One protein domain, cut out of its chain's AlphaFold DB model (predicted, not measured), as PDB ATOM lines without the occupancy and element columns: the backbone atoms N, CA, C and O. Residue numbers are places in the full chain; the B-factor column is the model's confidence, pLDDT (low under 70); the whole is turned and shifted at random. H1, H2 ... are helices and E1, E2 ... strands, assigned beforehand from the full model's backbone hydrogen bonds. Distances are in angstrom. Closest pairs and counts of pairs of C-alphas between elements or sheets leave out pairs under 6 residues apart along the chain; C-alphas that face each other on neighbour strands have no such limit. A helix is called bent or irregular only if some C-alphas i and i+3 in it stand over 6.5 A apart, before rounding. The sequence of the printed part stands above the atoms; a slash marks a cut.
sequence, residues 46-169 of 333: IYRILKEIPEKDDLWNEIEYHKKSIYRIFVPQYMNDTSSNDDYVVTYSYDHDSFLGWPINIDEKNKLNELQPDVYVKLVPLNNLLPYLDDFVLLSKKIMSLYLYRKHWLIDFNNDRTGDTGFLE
ATOM      1  N   ILE A  46     164.989 184.584 102.478       67.69
ATOM      2  CA  ILE A  46     164.972 184.378 103.938       67.69
ATOM      3  C   ILE A  46     163.699 183.666 104.402       67.69
ATOM      4  O   ILE A  46     163.759 182.786 105.260       67.69
ATOM      5  N   TYR A  47     162.550 184.023 103.829       74.94
ATOM      6  CA  TYR A  47     161.248 183.479 104.202       74.94
ATOM      7  C   TYR A  47     160.406 183.203 102.969       74.94
ATOM      8  O   TYR A  47     160.476 183.935 101.985       74.94
ATOM      9  N   ARG A  48     159.527 182.210 103.086       76.25
ATOM     10  CA  ARG A  48     158.426 181.994 102.146       76.25
ATOM     11  C   ARG A  48     157.100 181.855 102.877       76.25
ATOM     12  O   ARG A  48     157.057 181.406 104.026       76.25
ATOM     13  N   ILE A  49     156.020 182.170 102.170       78.81
ATOM     14  CA  ILE A  49     154.656 181.907 102.627       78.81
ATOM     15  C   ILE A  49     154.175 180.561 102.094       78.81
ATOM     16  O   ILE A  49     154.190 180.301 100.886       78.81
ATOM     17  N   LEU A  50     153.672 179.740 103.015       77.88
ATOM     18  CA  LEU A  50     152.797 178.621 102.702       77.88
ATOM     19  C   LEU A  50     151.375 178.984 103.124       77.88
ATOM     20  O   LEU A  50     151.073 179.087 104.312       77.88
ATOM     21  N   LYS A  51     150.506 179.180 102.134       72.75
ATOM     22  CA  LYS A  51     149.068 179.352 102.315       72.75
ATOM     23  C   LYS A  51     148.426 178.021 101.923       72.75
ATOM     24  O   LYS A  51     148.305 177.726 100.745       72.75
ATOM     25  N   GLU A  52     148.263 177.182 102.941       61.69
ATOM     26  CA  GLU A  52     147.905 175.751 102.952       61.69
ATOM     27  C   GLU A  52     148.197 174.866 101.720       61.69
ATOM     28  O   GLU A  52     147.479 174.919 100.728       61.69
ATOM     29  N   ILE A  53     149.116 173.897 101.889       57.84
ATOM     30  CA  ILE A  53     148.868 172.481 101.521       57.84
ATOM     31  C   ILE A  53     149.486 171.518 102.577       57.84
ATOM     32  O   ILE A  53     150.534 170.924 102.322       57.84
ATOM     33  N   PRO A  54     148.902 171.353 103.782       61.66
ATOM     34  CA  PRO A  54     149.036 170.138 104.597       61.66
ATOM     35  C   PRO A  54     147.920 169.136 104.253       61.66
ATOM     36  O   PRO A  54     146.870 169.531 103.740       61.66
ATOM     37  N   GLU A  55     148.106 167.840 104.527       67.38
ATOM     38  CA  GLU A  55     147.012 166.870 104.378       67.38
ATOM     39  C   GLU A  55     145.836 167.237 105.298       67.38
ATOM     40  O   GLU A  55     146.015 167.849 106.352       67.38
ATOM     41  N   LYS A  56     144.610 166.880 104.891       65.94
ATOM     42  CA  LYS A  56     143.363 167.321 105.543       65.94
ATOM     43  C   LYS A  56     143.341 167.061 107.056       65.94
ATOM     44  O   LYS A  56     142.742 167.847 107.782       65.94
ATOM     45  N   ASP A  57     143.991 165.996 107.516       70.25
ATOM     46  CA  ASP A  57     144.052 165.629 108.932       70.25
ATOM     47  C   ASP A  57     145.149 166.398 109.692       70.25
ATOM     48  O   ASP A  57     144.941 166.810 110.835       70.25
ATOM     49  N   ASP A  58     146.284 166.671 109.046       77.06
ATOM     50  CA  ASP A  58     147.394 167.429 109.635       77.06
ATOM     51  C   ASP A  58     147.043 168.905 109.811       77.06
ATOM     52  O   ASP A  58     147.404 169.519 110.815       77.06
ATOM     53  N   LEU A  59     146.279 169.471 108.873       81.50
ATOM     54  CA  LEU A  59     145.861 170.864 108.944       81.50
ATOM     55  C   LEU A  59     145.054 171.165 110.215       81.50
ATOM     56  O   LEU A  59     145.314 172.153 110.902       81.50
ATOM     57  N   TRP A  60     144.080 170.311 110.543       81.50
ATOM     58  CA  TRP A  60     143.262 170.498 111.743       81.50
ATOM     59  C   TRP A  60     144.107 170.469 113.015       81.50
ATOM     60  O   TRP A  60     143.868 171.266 113.922       81.50
ATOM     61  N   ASN A  61     145.115 169.598 113.066       86.06
ATOM     62  CA  ASN A  61     146.036 169.540 114.194       86.06
ATOM     63  C   ASN A  61     146.852 170.835 114.310       86.06
ATOM     64  O   ASN A  61     146.903 171.410 115.395       86.06
ATOM     65  N   GLU A  62     147.421 171.341 113.211       86.50
ATOM     66  CA  GLU A  62     148.168 172.609 113.196       86.50
ATOM     67  C   GLU A  62     147.302 173.797 113.653       86.50
ATOM     68  O   GLU A  62     147.751 174.623 114.450       86.50
ATOM     69  N   ILE A  63     146.042 173.863 113.208       86.56
ATOM     70  CA  ILE A  63     145.082 174.888 113.645       86.56
ATOM     71  C   ILE A  63     144.827 174.786 115.155       86.56
ATOM     72  O   ILE A  63     144.872 175.794 115.862       86.56
ATOM     73  N   GLU A  64     144.568 173.586 115.675       88.19
ATOM     74  CA  GLU A  64     144.326 173.377 117.107       88.19
ATOM     75  C   GLU A  64     145.563 173.680 117.960       88.19
ATOM     76  O   GLU A  64     145.442 174.220 119.065       88.19
ATOM     77  N   TYR A  65     146.762 173.392 117.453       89.25
ATOM     78  CA  TYR A  65     148.002 173.773 118.120       89.25
ATOM     79  C   TYR A  65     148.214 175.287 118.127       89.25
ATOM     80  O   TYR A  65     148.530 175.847 119.181       89.25
ATOM     81  N   HIS A  66     147.960 175.971 117.006       90.88
ATOM     82  CA  HIS A  66     147.996 177.432 116.957       90.88
ATOM     83  C   HIS A  66     147.018 178.030 117.974       90.88
ATOM     84  O   HIS A  66     147.412 178.888 118.759       90.88
ATOM     85  N   LYS A  67     145.762 177.559 118.019       89.19
ATOM     86  CA  LYS A  67     144.739 178.042 118.968       89.19
ATOM     87  C   LYS A  67     145.189 177.954 120.430       89.19
ATOM     88  O   LYS A  67     144.857 178.828 121.226       89.19
ATOM     89  N   LYS A  68     145.960 176.922 120.784       89.75
ATOM     90  CA  LYS A  68     146.505 176.719 122.138       89.75
ATOM     91  C   LYS A  68     147.741 177.570 122.448       89.75
ATOM     92  O   LYS A  68     148.103 177.678 123.614       89.75
ATOM     93  N   SER A  69     148.373 178.157 121.434       89.06
ATOM     94  CA  SER A  69     149.655 178.874 121.526       89.06
ATOM     95  C   SER A  69     149.586 180.277 120.908       89.06
ATOM     96  O   SER A  69     150.585 180.797 120.410       89.06
ATOM     97  N   ILE A  70     148.402 180.902 120.919       88.88
ATOM     98  CA  ILE A  70     148.235 182.280 120.442       88.88
ATOM     99  C   ILE A  70     149.120 183.191 121.292       88.88
ATOM    100  O   ILE A  70     148.868 183.406 122.477       88.88
ATOM    101  N   TYR A  71     150.146 183.745 120.659       86.31
ATOM    102  CA  TYR A  71     151.060 184.693 121.276       86.31
ATOM    103  C   TYR A  71     150.542 186.125 121.117       86.31
ATOM    104  O   TYR A  71     150.659 186.937 122.035       86.31
ATOM    105  N   ARG A  72     149.951 186.448 119.957       84.19
ATOM    106  CA  ARG A  72     149.443 187.795 119.653       84.19
ATOM    107  C   ARG A  72     148.165 187.788 118.840       84.19
ATOM    108  O   ARG A  72     147.922 186.884 118.045       84.19
ATOM    109  N   ILE A  73     147.398 188.862 119.013       85.56
ATOM    110  CA  ILE A  73     146.189 189.171 118.256       85.56
ATOM    111  C   ILE A  73     146.401 190.519 117.574       85.56
ATOM    112  O   ILE A  73     146.741 191.507 118.224       85.56
ATOM    113  N   PHE A  74     146.179 190.554 116.269       82.00
ATOM    114  CA  PHE A  74     146.221 191.755 115.460       82.00
ATOM    115  C   PHE A  74     144.811 192.144 115.048       82.00
ATOM    116  O   PHE A  74     144.064 191.346 114.478       82.00
ATOM    117  N   VAL A  75     144.483 193.402 115.318       79.12
ATOM    118  CA  VAL A  75     143.239 194.043 114.904       79.12
ATOM    119  C   VAL A  75     143.543 195.041 113.781       79.12
ATOM    120  O   VAL A  75     144.604 195.673 113.820       79.12
ATOM    121  N   PRO A  76     142.672 195.180 112.767       76.31
ATOM    122  CA  PRO A  76     142.880 196.131 111.689       76.31
ATOM    123  C   PRO A  76     143.014 197.548 112.239       76.31
ATOM    124  O   PRO A  76     142.219 197.965 113.079       76.31
ATOM    125  N   GLN A  77     143.974 198.313 111.715       66.81
ATOM    126  CA  GLN A  77     144.148 199.724 112.083       66.81
ATOM    127  C   GLN A  77     142.895 200.580 111.825       66.81
ATOM    128  O   GLN A  77     142.721 201.620 112.459       66.81
ATOM    129  N   TYR A  78     142.018 200.146 110.912       65.25
ATOM    130  CA  TYR A  78     140.837 200.885 110.466       65.25
ATOM    131  C   TYR A  78     139.594 199.988 110.491       65.25
ATOM    132  O   TYR A  78     139.130 199.517 109.452       65.25
ATOM    133  N   MET A  79     139.053 199.730 111.684       53.75
ATOM    134  CA  MET A  79     137.693 199.201 111.813       53.75
ATOM    135  C   MET A  79     136.711 200.329 111.482       53.75
ATOM    136  O   MET A  79     136.641 201.331 112.193       53.75
ATOM    137  N   ASN A  80     136.005 200.211 110.358       53.44
ATOM    138  CA  ASN A  80     134.940 201.144 110.009       53.44
ATOM    139  C   ASN A  80     133.621 200.558 110.532       53.44
ATOM    140  O   ASN A  80     133.147 199.562 109.995       53.44
ATOM    141  N   ASP A  81     133.020 201.188 111.544       48.38
ATOM    142  CA  ASP A  81     131.774 200.730 112.197       48.38
ATOM    143  C   ASP A  81     130.546 200.696 111.259       48.38
ATOM    144  O   ASP A  81     129.449 200.322 111.667       48.38
ATOM    145  N   THR A  82     130.688 201.145 110.008       46.72
ATOM    146  CA  THR A  82     129.580 201.305 109.056       46.72
ATOM    147  C   THR A  82     129.351 200.098 108.143       46.72
ATOM    148  O   THR A  82     128.317 200.054 107.476       46.72
ATOM    149  N   SER A  83     130.240 199.097 108.129       45.25
ATOM    150  CA  SER A  83     130.020 197.833 107.409       45.25
ATOM    151  C   SER A  83     129.914 196.672 108.397       45.25
ATOM    152  O   SER A  83     130.929 196.161 108.863       45.25
ATOM    153  N   SER A  84     128.685 196.247 108.688       48.09
ATOM    154  CA  SER A  84     128.301 195.193 109.641       48.09
ATOM    155  C   SER A  84     128.730 193.764 109.249       48.09
ATOM    156  O   SER A  84     128.005 192.819 109.531       48.09
ATOM    157  N   ASN A  85     129.837 193.579 108.525       49.09
ATOM    158  CA  ASN A  85     130.191 192.277 107.940       49.09
ATOM    159  C   ASN A  85     131.700 191.974 107.888       49.09
ATOM    160  O   ASN A  85     132.085 190.986 107.272       49.09
ATOM    161  N   ASP A  86     132.552 192.814 108.484       54.38
ATOM    162  CA  ASP A  86     133.990 192.820 108.181       54.38
ATOM    163  C   ASP A  86     134.905 192.966 109.409       54.38
ATOM    164  O   ASP A  86     136.013 193.508 109.310       54.38
ATOM    165  N   ASP A  87     134.469 192.481 110.569       73.25
ATOM    166  CA  ASP A  87     135.376 192.335 111.700       73.25
ATOM    167  C   ASP A  87     136.305 191.158 111.383       73.25
ATOM    168  O   ASP A  87     135.875 190.018 111.252       73.25
ATOM    169  N   TYR A  88     137.589 191.428 111.172       79.88
ATOM    170  CA  TYR A  88     138.584 190.394 110.900       79.88
ATOM    171  C   TYR A  88     139.736 190.568 111.860       79.88
ATOM    172  O   TYR A  88     140.219 191.685 112.034       79.88
ATOM    173  N   VAL A  89     140.200 189.484 112.461       85.69
ATOM    174  CA  VAL A  89     141.412 189.510 113.280       85.69
ATOM    175  C   VAL A  89     142.379 188.464 112.790       85.69
ATOM    176  O   VAL A  89     141.987 187.438 112.243       85.69
ATOM    177  N   VAL A  90     143.660 188.728 112.997       86.69
ATOM    178  CA  VAL A  90     144.700 187.748 112.719       86.69
ATOM    179  C   VAL A  90     145.387 187.406 114.021       86.69
ATOM    180  O   VAL A  90     145.796 188.297 114.757       86.69
ATOM    181  N   THR A  91     145.534 186.126 114.315       89.00
ATOM    182  CA  THR A  91     146.325 185.655 115.447       89.00
ATOM    183  C   THR A  91     147.653 185.124 114.955       89.00
ATOM    184  O   THR A  91     147.748 184.614 113.842       89.00
ATOM    185  N   TYR A  92     148.682 185.250 115.783       87.31
ATOM    186  CA  TYR A  92     149.999 184.688 115.527       87.31
ATOM    187  C   TYR A  92     150.402 183.760 116.665       87.31
ATOM    188  O   TYR A  92     150.264 184.112 117.840       87.31
ATOM    189  N   SER A  93     150.916 182.592 116.292       87.25
ATOM    190  CA  SER A  93     151.527 181.623 117.196       87.25
ATOM    191  C   SER A  93     153.033 181.647 116.981       87.25
ATOM    192  O   SER A  93     153.499 181.374 115.874       87.25
ATOM    193  N   TYR A  94     153.771 181.971 118.044       81.06
ATOM    194  CA  TYR A  94     155.234 181.990 118.028       81.06
ATOM    195  C   TYR A  94     155.816 180.579 117.904       81.06
ATOM    196  O   TYR A  94     156.693 180.342 117.089       81.06
ATOM    197  N   ASP A  95     155.255 179.619 118.639       81.88
ATOM    198  CA  ASP A  95     155.758 178.239 118.669       81.88
ATOM    199  C   ASP A  95     155.610 177.505 117.324       81.88
ATOM    200  O   ASP A  95     156.308 176.527 117.067       81.88
ATOM    201  N   HIS A  96     154.687 177.964 116.474       79.88
ATOM    202  CA  HIS A  96     154.347 177.316 115.203       79.88
ATOM    203  C   HIS A  96     154.617 178.197 113.981       79.88
ATOM    204  O   HIS A  96     154.287 177.785 112.867       79.88
ATOM    205  N   ASP A  97     155.134 179.414 114.182       83.19
ATOM    206  CA  ASP A  97     155.386 180.411 113.137       83.19
ATOM    207  C   ASP A  97     154.250 180.538 112.123       83.19
ATOM    208  O   ASP A  97     154.427 180.539 110.902       83.19
ATOM    209  N   SER A  98     153.033 180.616 112.648       87.00
ATOM    210  CA  SER A  98     151.828 180.607 111.832       87.00
ATOM    211  C   SER A  98     150.904 181.752 112.188       87.00
ATOM    212  O   SER A  98     150.888 182.236 113.320       87.00
ATOM    213  N   PHE A  99     150.109 182.156 111.204       88.31
ATOM    214  CA  PHE A  99     149.009 183.088 111.346       88.31
ATOM    215  C   PHE A  99     147.690 182.392 111.056       88.31
ATOM    216  O   PHE A  99     147.583 181.635 110.088       88.31
ATOM    217  N   LEU A 100     146.680 182.716 111.854       89.12
ATOM    218  CA  LEU A 100     145.296 182.368 111.578       89.12
ATOM    219  C   LEU A 100     144.487 183.636 111.391       89.12
ATOM    220  O   LEU A 100     144.565 184.552 112.204       89.12
ATOM    221  N   GLY A 101     143.714 183.678 110.320       87.94
ATOM    222  CA  GLY A 101     142.776 184.747 110.052       87.94
ATOM    223  C   GLY A 101     141.357 184.347 110.443       87.94
ATOM    224  O   GLY A 101     140.922 183.236 110.150       87.94
ATOM    225  N   TRP A 102     140.653 185.241 111.131       86.50
ATOM    226  CA  TRP A 102     139.377 184.957 111.779       86.50
ATOM    227  C   TRP A 102     138.323 185.971 111.343       86.50
ATOM    228  O   TRP A 102     138.431 187.146 111.712       86.50
ATOM    229  N   PRO A 103     137.286 185.545 110.608       82.00
ATOM    230  CA  PRO A 103     136.106 186.367 110.410       82.00
ATOM    231  C   PRO A 103     135.324 186.422 111.723       82.00
ATOM    232  O   PRO A 103     134.878 185.401 112.234       82.00
ATOM    233  N   ILE A 104     135.159 187.610 112.283       76.06
ATOM    234  CA  ILE A 104     134.329 187.869 113.451       76.06
ATOM    235  C   ILE A 104     132.950 188.313 112.953       76.06
ATOM    236  O   ILE A 104     132.816 189.227 112.147       76.06
ATOM    237  N   ASN A 105     131.905 187.668 113.466       67.81
ATOM    238  CA  ASN A 105     130.529 188.122 113.306       67.81
ATOM    239  C   ASN A 105     129.934 188.371 114.697       67.81
ATOM    240  O   ASN A 105     129.529 187.434 115.388       67.81
ATOM    241  N   ILE A 106     129.935 189.634 115.133       59.88
ATOM    242  CA  ILE A 106     129.500 190.032 116.485       59.88
ATOM    243  C   ILE A 106     127.976 189.890 116.658       59.88
ATOM    244  O   ILE A 106     127.494 189.692 117.781       59.88
ATOM    245  N   ASP A 107     127.213 189.918 115.562       59.16
ATOM    246  CA  ASP A 107     125.749 189.852 115.593       59.16
ATOM    247  C   ASP A 107     125.219 188.442 115.919       59.16
ATOM    248  O   ASP A 107     124.092 188.285 116.395       59.16
ATOM    249  N   GLU A 108     126.052 187.406 115.791       59.47
ATOM    250  CA  GLU A 108     125.721 186.023 116.146       59.47
ATOM    251  C   GLU A 108     126.327 185.615 117.502       59.47
ATOM    252  O   GLU A 108     127.101 184.664 117.607       59.47
ATOM    253  N   LYS A 109     125.928 186.297 118.588       53.47
ATOM    254  CA  LYS A 109     126.392 186.044 119.978       53.47
ATOM    255  C   LYS A 109     126.345 184.577 120.448       53.47
ATOM    256  O   LYS A 109     127.014 184.231 121.417       53.47
ATOM    257  N   ASN A 110     125.581 183.716 119.776       53.34
ATOM    258  CA  ASN A 110     125.434 182.299 120.113       53.34
ATOM    259  C   ASN A 110     126.431 181.367 119.392       53.34
ATOM    260  O   ASN A 110     126.439 180.177 119.696       53.34
ATOM    261  N   LYS A 111     127.275 181.877 118.480       55.28
ATOM    262  CA  LYS A 111     128.259 181.086 117.712       55.28
ATOM    263  C   LYS A 111     129.721 181.399 118.041       55.28
ATOM    264  O   LYS A 111     130.615 180.987 117.311       55.28
ATOM    265  N   LEU A 112     130.001 182.074 119.160       54.06
ATOM    266  CA  LEU A 112     131.385 182.369 119.563       54.06
ATOM    267  C   LEU A 112     132.245 181.090 119.680       54.06
ATOM    268  O   LEU A 112     133.425 181.099 119.352       54.06
ATOM    269  N   ASN A 113     131.625 179.971 120.070       52.78
ATOM    270  CA  ASN A 113     132.271 178.658 120.172       52.78
ATOM    271  C   ASN A 113     132.441 177.937 118.816       52.78
ATOM    272  O   ASN A 113     133.042 176.867 118.773       52.78
ATOM    273  N   GLU A 114     131.910 178.496 117.726       62.50
ATOM    274  CA  GLU A 114     131.969 177.949 116.361       62.50
ATOM    275  C   GLU A 114     132.844 178.793 115.423       62.50
ATOM    276  O   GLU A 114     132.969 178.458 114.245       62.50
ATOM    277  N   LEU A 115     133.463 179.873 115.918       71.75
ATOM    278  CA  LEU A 115     134.408 180.672 115.142       71.75
ATOM    279  C   LEU A 115     135.560 179.775 114.679       71.75
ATOM    280  O   LEU A 115     136.351 179.281 115.485       71.75
ATOM    281  N   GLN A 116     135.632 179.553 113.370       78.62
ATOM    282  CA  GLN A 116     136.738 178.862 112.724       78.62
ATOM    283  C   GLN A 116     137.547 179.874 111.923       78.62
ATOM    284  O   GLN A 116     136.961 180.766 111.299       78.62
ATOM    285  N   PRO A 117     138.880 179.749 111.930       84.81
ATOM    286  CA  PRO A 117     139.701 180.552 111.048       84.81
ATOM    287  C   PRO A 117     139.379 180.208 109.588       84.81
ATOM    288  O   PRO A 117     139.107 179.052 109.262       84.81
ATOM    289  N   ASP A 118     139.401 181.211 108.714       83.06
ATOM    290  CA  ASP A 118     139.155 181.043 107.275       83.06
ATOM    291  C   ASP A 118     140.448 181.001 106.453       83.06
ATOM    292  O   ASP A 118     140.421 180.655 105.271       83.06
ATOM    293  N   VAL A 119     141.578 181.357 107.068       85.50
ATOM    294  CA  VAL A 119     142.895 181.345 106.437       85.50
ATOM    295  C   VAL A 119     143.953 180.894 107.438       85.50
ATOM    296  O   VAL A 119     144.037 181.431 108.543       85.50
ATOM    297  N   TYR A 120     144.815 179.978 107.007       87.00
ATOM    298  CA  TYR A 120     146.061 179.629 107.682       87.00
ATOM    299  C   TYR A 120     147.256 179.999 106.802       87.00
ATOM    300  O   TYR A 120     147.304 179.700 105.605       87.00
ATOM    301  N   VAL A 121     148.237 180.660 107.409       86.88
ATOM    302  CA  VAL A 121     149.509 181.004 106.775       86.88
ATOM    303  C   VAL A 121     150.637 180.502 107.658       86.88
ATOM    304  O   VAL A 121     150.729 180.900 108.814       86.88
ATOM    305  N   LYS A 122     151.532 179.685 107.103       86.44
ATOM    306  CA  LYS A 122     152.777 179.289 107.764       86.44
ATOM    307  C   LYS A 122     153.936 180.090 107.188       86.44
ATOM    308  O   LYS A 122     154.147 180.093 105.970       86.44
ATOM    309  N   LEU A 123     154.677 180.764 108.061       82.06
ATOM    310  CA  LEU A 123     155.977 181.325 107.726       82.06
ATOM    311  C   LEU A 123     157.003 180.205 107.806       82.06
ATOM    312  O   LEU A 123     157.112 179.517 108.816       82.06
ATOM    313  N   VAL A 124     157.764 180.019 106.732       79.31
ATOM    314  CA  VAL A 124     158.859 179.050 106.721       79.31
ATOM    315  C   VAL A 124     160.167 179.810 106.540       79.31
ATOM    316  O   VAL A 124     160.374 180.372 105.459       79.31
ATOM    317  N   PRO A 125     161.041 179.839 107.563       74.25
ATOM    318  CA  PRO A 125     162.410 180.301 107.401       74.25
ATOM    319  C   PRO A 125     163.140 179.390 106.411       74.25
ATOM    320  O   PRO A 125     163.053 178.167 106.493       74.25
ATOM    321  N   LEU A 126     163.876 179.982 105.481       68.50
ATOM    322  CA  LEU A 126     164.680 179.259 104.494       68.50
ATOM    323  C   LEU A 126     166.137 179.075 104.958       68.50
ATOM    324  O   LEU A 126     166.793 178.136 104.521       68.50
ATOM    325  N   ASN A 127     166.605 179.895 105.911       64.88
ATOM    326  CA  ASN A 127     168.004 179.930 106.366       64.88
ATOM    327  C   ASN A 127     168.189 179.658 107.877       64.88
ATOM    328  O   ASN A 127     169.152 180.134 108.470       64.88
ATOM    329  N   ASN A 128     167.275 178.919 108.526       55.91
ATOM    330  CA  ASN A 128     167.311 178.614 109.975       55.91
ATOM    331  C   ASN A 128     167.413 179.845 110.902       55.91
ATOM    332  O   ASN A 128     167.774 179.721 112.073       55.91
ATOM    333  N   LEU A 129     167.100 181.038 110.395       57.72
ATOM    334  CA  LEU A 129     167.013 182.241 111.208       57.72
ATOM    335  C   LEU A 129     165.723 182.177 112.020       57.72
ATOM    336  O   LEU A 129     164.639 182.016 111.459       57.72
ATOM    337  N   LEU A 130     165.852 182.292 113.343       53.50
ATOM    338  CA  LEU A 130     164.695 182.458 114.214       53.50
ATOM    339  C   LEU A 130     163.991 183.779 113.863       53.50
ATOM    340  O   LEU A 130     164.673 184.778 113.598       53.50
ATOM    341  N   PRO A 131     162.652 183.814 113.887       56.09
ATOM    342  CA  PRO A 131     161.907 185.034 113.651       56.09
ATOM    343  C   PRO A 131     162.133 185.990 114.824       56.09
ATOM    344  O   PRO A 131     161.506 185.894 115.879       56.09
ATOM    345  N   TYR A 132     163.058 186.932 114.641       55.69
ATOM    346  CA  TYR A 132     163.090 188.152 115.436       55.69
ATOM    347  C   TYR A 132     162.014 189.074 114.882       55.69
ATOM    348  O   TYR A 132     162.090 189.569 113.756       55.69
ATOM    349  N   LEU A 133     160.943 189.185 115.654       59.28
ATOM    350  CA  LEU A 133     159.725 189.851 115.251       59.28
ATOM    351  C   LEU A 133     159.673 191.268 115.813       59.28
ATOM    352  O   LEU A 133     159.137 191.501 116.903       59.28
ATOM    353  N   ASP A 134     160.224 192.211 115.059       53.25
ATOM    354  CA  ASP A 134     160.461 193.554 115.587       53.25
ATOM    355  C   ASP A 134     159.211 194.442 115.532       53.25
ATOM    356  O   ASP A 134     158.946 195.124 116.513       53.25
ATOM    357  N   ASP A 135     158.408 194.384 114.455       61.03
ATOM    358  CA  ASP A 135     157.218 195.232 114.247       61.03
ATOM    359  C   ASP A 135     156.130 194.527 113.411       61.03
ATOM    360  O   ASP A 135     156.392 193.984 112.336       61.03
ATOM    361  N   PHE A 136     154.878 194.572 113.879       63.16
ATOM    362  CA  PHE A 136     153.713 194.047 113.157       63.16
ATOM    363  C   PHE A 136     152.571 195.037 113.166       63.16
ATOM    364  O   PHE A 136     152.213 195.582 114.212       63.16
ATOM    365  N   VAL A 137     151.912 195.160 112.022       63.53
ATOM    366  CA  VAL A 137     150.687 195.934 111.919       63.53
ATOM    367  C   VAL A 137     149.721 195.226 110.977       63.53
ATOM    368  O   VAL A 137     150.028 194.994 109.806       63.53
ATOM    369  N   LEU A 138     148.515 194.921 111.463       58.53
ATOM    370  CA  LEU A 138     147.408 194.565 110.581       58.53
ATOM    371  C   LEU A 138     146.848 195.854 109.982       58.53
ATOM    372  O   LEU A 138     146.101 196.599 110.614       58.53
ATOM    373  N   LEU A 139     147.293 196.150 108.766       62.97
ATOM    374  CA  LEU A 139     147.076 197.440 108.130       62.97
ATOM    375  C   LEU A 139     145.644 197.594 107.604       62.97
ATOM    376  O   LEU A 139     145.046 198.661 107.721       62.97
ATOM    377  N   SER A 140     145.077 196.529 107.040       67.38
ATOM    378  CA  SER A 140     143.681 196.483 106.603       67.38
ATOM    379  C   SER A 140     143.122 195.066 106.695       67.38
ATOM    380  O   SER A 140     143.879 194.119 106.902       67.38
ATOM    381  N   LYS A 141     141.793 194.940 106.540       67.12
ATOM    382  CA  LYS A 141     140.953 193.747 106.791       67.12
ATOM    383  C   LYS A 141     141.643 192.398 106.556       67.12
ATOM    384  O   LYS A 141     141.477 191.509 107.371       67.12
ATOM    385  N   LYS A 142     142.425 192.238 105.482       75.00
ATOM    386  CA  LYS A 142     143.160 191.002 105.151       75.00
ATOM    387  C   LYS A 142     144.570 191.254 104.596       75.00
ATOM    388  O   LYS A 142     145.123 190.381 103.934       75.00
ATOM    389  N   ILE A 143     145.152 192.433 104.831       81.56
ATOM    390  CA  ILE A 143     146.549 192.715 104.472       81.56
ATOM    391  C   ILE A 143     147.323 193.079 105.731       81.56
ATOM    392  O   ILE A 143     147.061 194.093 106.380       81.56
ATOM    393  N   MET A 144     148.304 192.248 106.055       83.62
ATOM    394  CA  MET A 144     149.200 192.451 107.185       83.62
ATOM    395  C   MET A 144     150.555 192.918 106.689       83.62
ATOM    396  O   MET A 144     151.066 192.377 105.711       83.62
ATOM    397  N   SER A 145     151.147 193.889 107.383       81.25
ATOM    398  CA  SER A 145     152.568 194.166 107.240       81.25
ATOM    399  C   SER A 145     153.363 193.573 108.384       81.25
ATOM    400  O   SER A 145     153.011 193.703 109.558       81.25
ATOM    401  N   LEU A 146     154.457 192.946 107.984       78.69
ATOM    402  CA  LEU A 146     155.465 192.352 108.825       78.69
ATOM    403  C   LEU A 146     156.764 193.095 108.590       78.69
ATOM    404  O   LEU A 146     157.171 193.259 107.441       78.69
ATOM    405  N   TYR A 147     157.437 193.496 109.651       73.19
ATOM    406  CA  TYR A 147     158.829 193.882 109.561       73.19
ATOM    407  C   TYR A 147     159.680 192.687 109.983       73.19
ATOM    408  O   TYR A 147     159.667 192.288 111.147       73.19
ATOM    409  N   LEU A 148     160.399 192.100 109.028       70.00
ATOM    410  CA  LEU A 148     161.304 190.978 109.265       70.00
ATOM    411  C   LEU A 148     162.639 191.287 108.612       70.00
ATOM    412  O   LEU A 148     162.674 191.653 107.437       70.00
ATOM    413  N   TYR A 149     163.728 191.106 109.359       67.56
ATOM    414  CA  TYR A 149     165.092 191.254 108.846       67.56
ATOM    415  C   TYR A 149     165.301 192.578 108.088       67.56
ATOM    416  O   TYR A 149     165.772 192.605 106.957       67.56
ATOM    417  N   ARG A 150     164.895 193.703 108.698       67.44
ATOM    418  CA  ARG A 150     165.022 195.043 108.091       67.44
ATOM    419  C   ARG A 150     164.320 195.191 106.739       67.44
ATOM    420  O   ARG A 150     164.739 195.998 105.915       67.44
ATOM    421  N   LYS A 151     163.237 194.446 106.521       73.56
ATOM    422  CA  LYS A 151     162.392 194.554 105.334       73.56
ATOM    423  C   LYS A 151     160.918 194.460 105.708       73.56
ATOM    424  O   LYS A 151     160.527 193.645 106.545       73.56
ATOM    425  N   HIS A 152     160.095 195.285 105.065       76.81
ATOM    426  CA  HIS A 152     158.647 195.168 105.148       76.81
ATOM    427  C   HIS A 152     158.164 194.115 104.159       76.81
ATOM    428  O   HIS A 152     158.402 194.198 102.954       76.81
ATOM    429  N   TRP A 153     157.423 193.158 104.688       81.38
ATOM    430  CA  TRP A 153     156.733 192.126 103.944       81.38
ATOM    431  C   TRP A 153     155.232 192.333 104.099       81.38
ATOM    432  O   TRP A 153     154.753 192.641 105.192       81.38
ATOM    433  N   LEU A 154     154.478 192.188 103.010       85.94
ATOM    434  CA  LEU A 154     153.020 192.270 103.048       85.94
ATOM    435  C   LEU A 154     152.425 190.885 102.800       85.94
ATOM    436  O   LEU A 154     152.717 190.253 101.786       85.94
ATOM    437  N   ILE A 155     151.578 190.426 103.713       86.12
ATOM    438  CA  ILE A 155     150.794 189.198 103.561       86.12
ATOM    439  C   ILE A 155     149.383 189.582 103.147       86.12
ATOM    440  O   ILE A 155     148.731 190.362 103.837       86.12
ATOM    441  N   ASP A 156     148.906 189.016 102.042       85.69
ATOM    442  CA  ASP A 156     147.540 189.189 101.554       85.69
ATOM    443  C   ASP A 156     146.727 187.917 101.818       85.69
ATOM    444  O   ASP A 156     146.764 186.961 101.043       85.69
ATOM    445  N   PHE A 157     145.963 187.906 102.910       81.50
ATOM    446  CA  PHE A 157     145.144 186.761 103.315       81.50
ATOM    447  C   PHE A 157     144.031 186.441 102.295       81.50
ATOM    448  O   PHE A 157     143.520 185.324 102.279       81.50
ATOM    449  N   ASN A 158     143.697 187.354 101.372       79.81
ATOM    450  CA  ASN A 158     142.730 187.100 100.294       79.81
ATOM    451  C   ASN A 158     143.313 186.382  99.068       79.81
ATOM    452  O   ASN A 158     142.561 186.052  98.154       79.81
ATOM    453  N   ASN A 159     144.627 186.184  98.997       76.38
ATOM    454  CA  ASN A 159     145.292 185.747  97.772       76.38
ATOM    455  C   ASN A 159     146.145 184.500  98.002       76.38
ATOM    456  O   ASN A 159     146.844 184.432  99.007       76.38
ATOM    457  N   ASP A 160     146.100 183.526  97.099       70.44
ATOM    458  CA  ASP A 160     146.780 182.229  97.234       70.44
ATOM    459  C   ASP A 160     148.248 182.286  96.802       70.44
ATOM    460  O   ASP A 160     148.774 181.412  96.113       70.44
ATOM    461  N   ARG A 161     148.939 183.361  97.201       72.62
ATOM    462  CA  ARG A 161     150.363 183.539  96.928       72.62
ATOM    463  C   ARG A 161     151.172 182.556  97.773       72.62
ATOM    464  O   ARG A 161     151.437 182.794  98.947       72.62
ATOM    465  N   THR A 162     151.586 181.462  97.147       67.62
ATOM    466  CA  THR A 162     152.490 180.454  97.716       67.62
ATOM    467  C   THR A 162     153.782 180.373  96.906       67.62
ATOM    468  O   THR A 162     153.737 180.487  95.678       67.62
ATOM    469  N   GLY A 163     154.921 180.118  97.552       64.69
ATOM    470  CA  GLY A 163     156.213 179.909  96.875       64.69
ATOM    471  C   GLY A 163     157.307 180.871  97.338       64.69
ATOM    472  O   GLY A 163     157.145 181.514  98.369       64.69
ATOM    473  N   ASP A 164     158.406 180.945  96.578       58.47
ATOM    474  CA  ASP A 164     159.710 181.481  97.021       58.47
ATOM    475  C   ASP A 164     159.663 182.850  97.701       58.47
ATOM    476  O   ASP A 164     160.357 183.038  98.691       58.47
ATOM    477  N   THR A 165     158.805 183.770  97.247       66.12
ATOM    478  CA  THR A 165     158.502 184.983  98.019       66.12
ATOM    479  C   THR A 165     157.121 184.891  98.656       66.12
ATOM    480  O   THR A 165     156.995 185.048  99.861       66.12
ATOM    481  N   GLY A 166     156.053 184.619  97.900       75.75
ATOM    482  CA  GLY A 166     154.681 184.492  98.433       75.75
ATOM    483  C   GLY A 166     154.097 185.786  99.040       75.75
ATOM    484  O   GLY A 166     152.892 185.889  99.252       75.75
ATOM    485  N   PHE A 167     154.923 186.807  99.252       84.88
ATOM    486  CA  PHE A 167     154.543 188.120  99.747       84.88
ATOM    487  C   PHE A 167     153.983 189.020  98.632       84.88
ATOM    488  O   PHE A 167     154.190 188.826  97.427       84.88
ATOM    489  N   LEU A 168     153.231 190.036  99.044       87.00
ATOM    490  CA  LEU A 168     152.807 191.142  98.201       87.00
ATOM    491  C   LEU A 168     153.905 192.213  98.187       87.00
ATOM    492  O   LEU A 168     154.164 192.876  99.184       87.00
ATOM    493  N   GLU A 169     154.560 192.376  97.045       87.38
ATOM    494  CA  GLU A 169     155.602 193.388  96.861       87.38
ATOM    495  C   GLU A 169     155.000 194.702  96.365       87.38
ATOM    496  O   GLU A 169     154.025 194.698  95.612       87.38
TER     497      GLU A 169
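AT A GLANCE: This is residues 46 to 169 of the 333 residues of an uncharacterized protein of Rhizophagus irregularis (strain DAOM 181602 / DAOM 197198 / MUCL 43194) (UniProt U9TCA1). Two antiparallel sheets stand partly face to face as a sandwich: a twisted sheet of five strands, with a smaller sheet, E6 to E8, over one face and the helix H1 crossing the other face. The long links 75 to 86 and 105 to 118 lie at one end, and residues 157 to 169 fold back along the side where E1 and E8 are the edges. The printed part has 124 residues, with one named helix and eight named strands in the order E1, H1, E2 to E8. The sheet orders are E1, E5, E4, E3, E2 and E6, E7, E8. The class is mixed, and the whole is compact, with a radius of gyration of the C-alphas of 14.6 A and spans of 44 by 34 by 24 A.

HOW THE PARTS SIT: E1, residues 47 to 51, is an edge strand antiparallel to E5, residues 119 to 125, with N 50 and O 122 3.0 A apart. H1, residues 56 to 68, is on this sheet at a height of 10.0 A; the two make two layers, a helix on one face of a sheet. It runs across the strands, at 86 degrees on the local plane to E3, residues 87 to 93; the closest C-alphas, those of His 66 and Ser 93, are 5.5 A apart. In H1, 7 of 9 O i to N i+4 pairs are within hydrogen-bond range. E2, residues 70 to 74, E3, E4, residues 98 to 104, and E5 form a meander, each strand the antiparallel neighbour of the one before: N 74 and O 90 are 2.7 A apart, N 91 and O 100 2.8 A, N 99 and O 121 2.8 A. E6, residues 135 to 140, E7, residues 143 to 148, and E8, residues 151 to 156, form a second meander, with N 145 and O 137 2.9 A apart and N 146 and O 153 2.8 A. The two sheets' strands stand at 24 degrees; the closest C-alphas of E2 and E6, those of Phe 74 and Leu 138, are 5.8 A apart. E1 and E8 are only just apart, at 8.3 A.

IN THESE COORDINATES: E1 begins at C-alpha 47 (161.248, 183.479, 104.202) and spans 13.0 A. H1 spans 19.3 A, E2 10.9 A, E3 20.1 A, E4 19.0 A and E5 19.6 A. E6 and E7 span 15.6 A each; E8 spans 16.2 A and ends at C-alpha 156 (147.540, 189.189, 101.554).

THE WHOLE: The farthest C-alphas, those of Asn 110 and Asn 127, are 44.8 A apart. The printed part has no cut. The links E2 to E3 and E4 to E5 are long. The mean pLDDT of the printed part is 73.2; 48 residues are under 70, among them 77 to 86, 105 to 114 and 126 to 141.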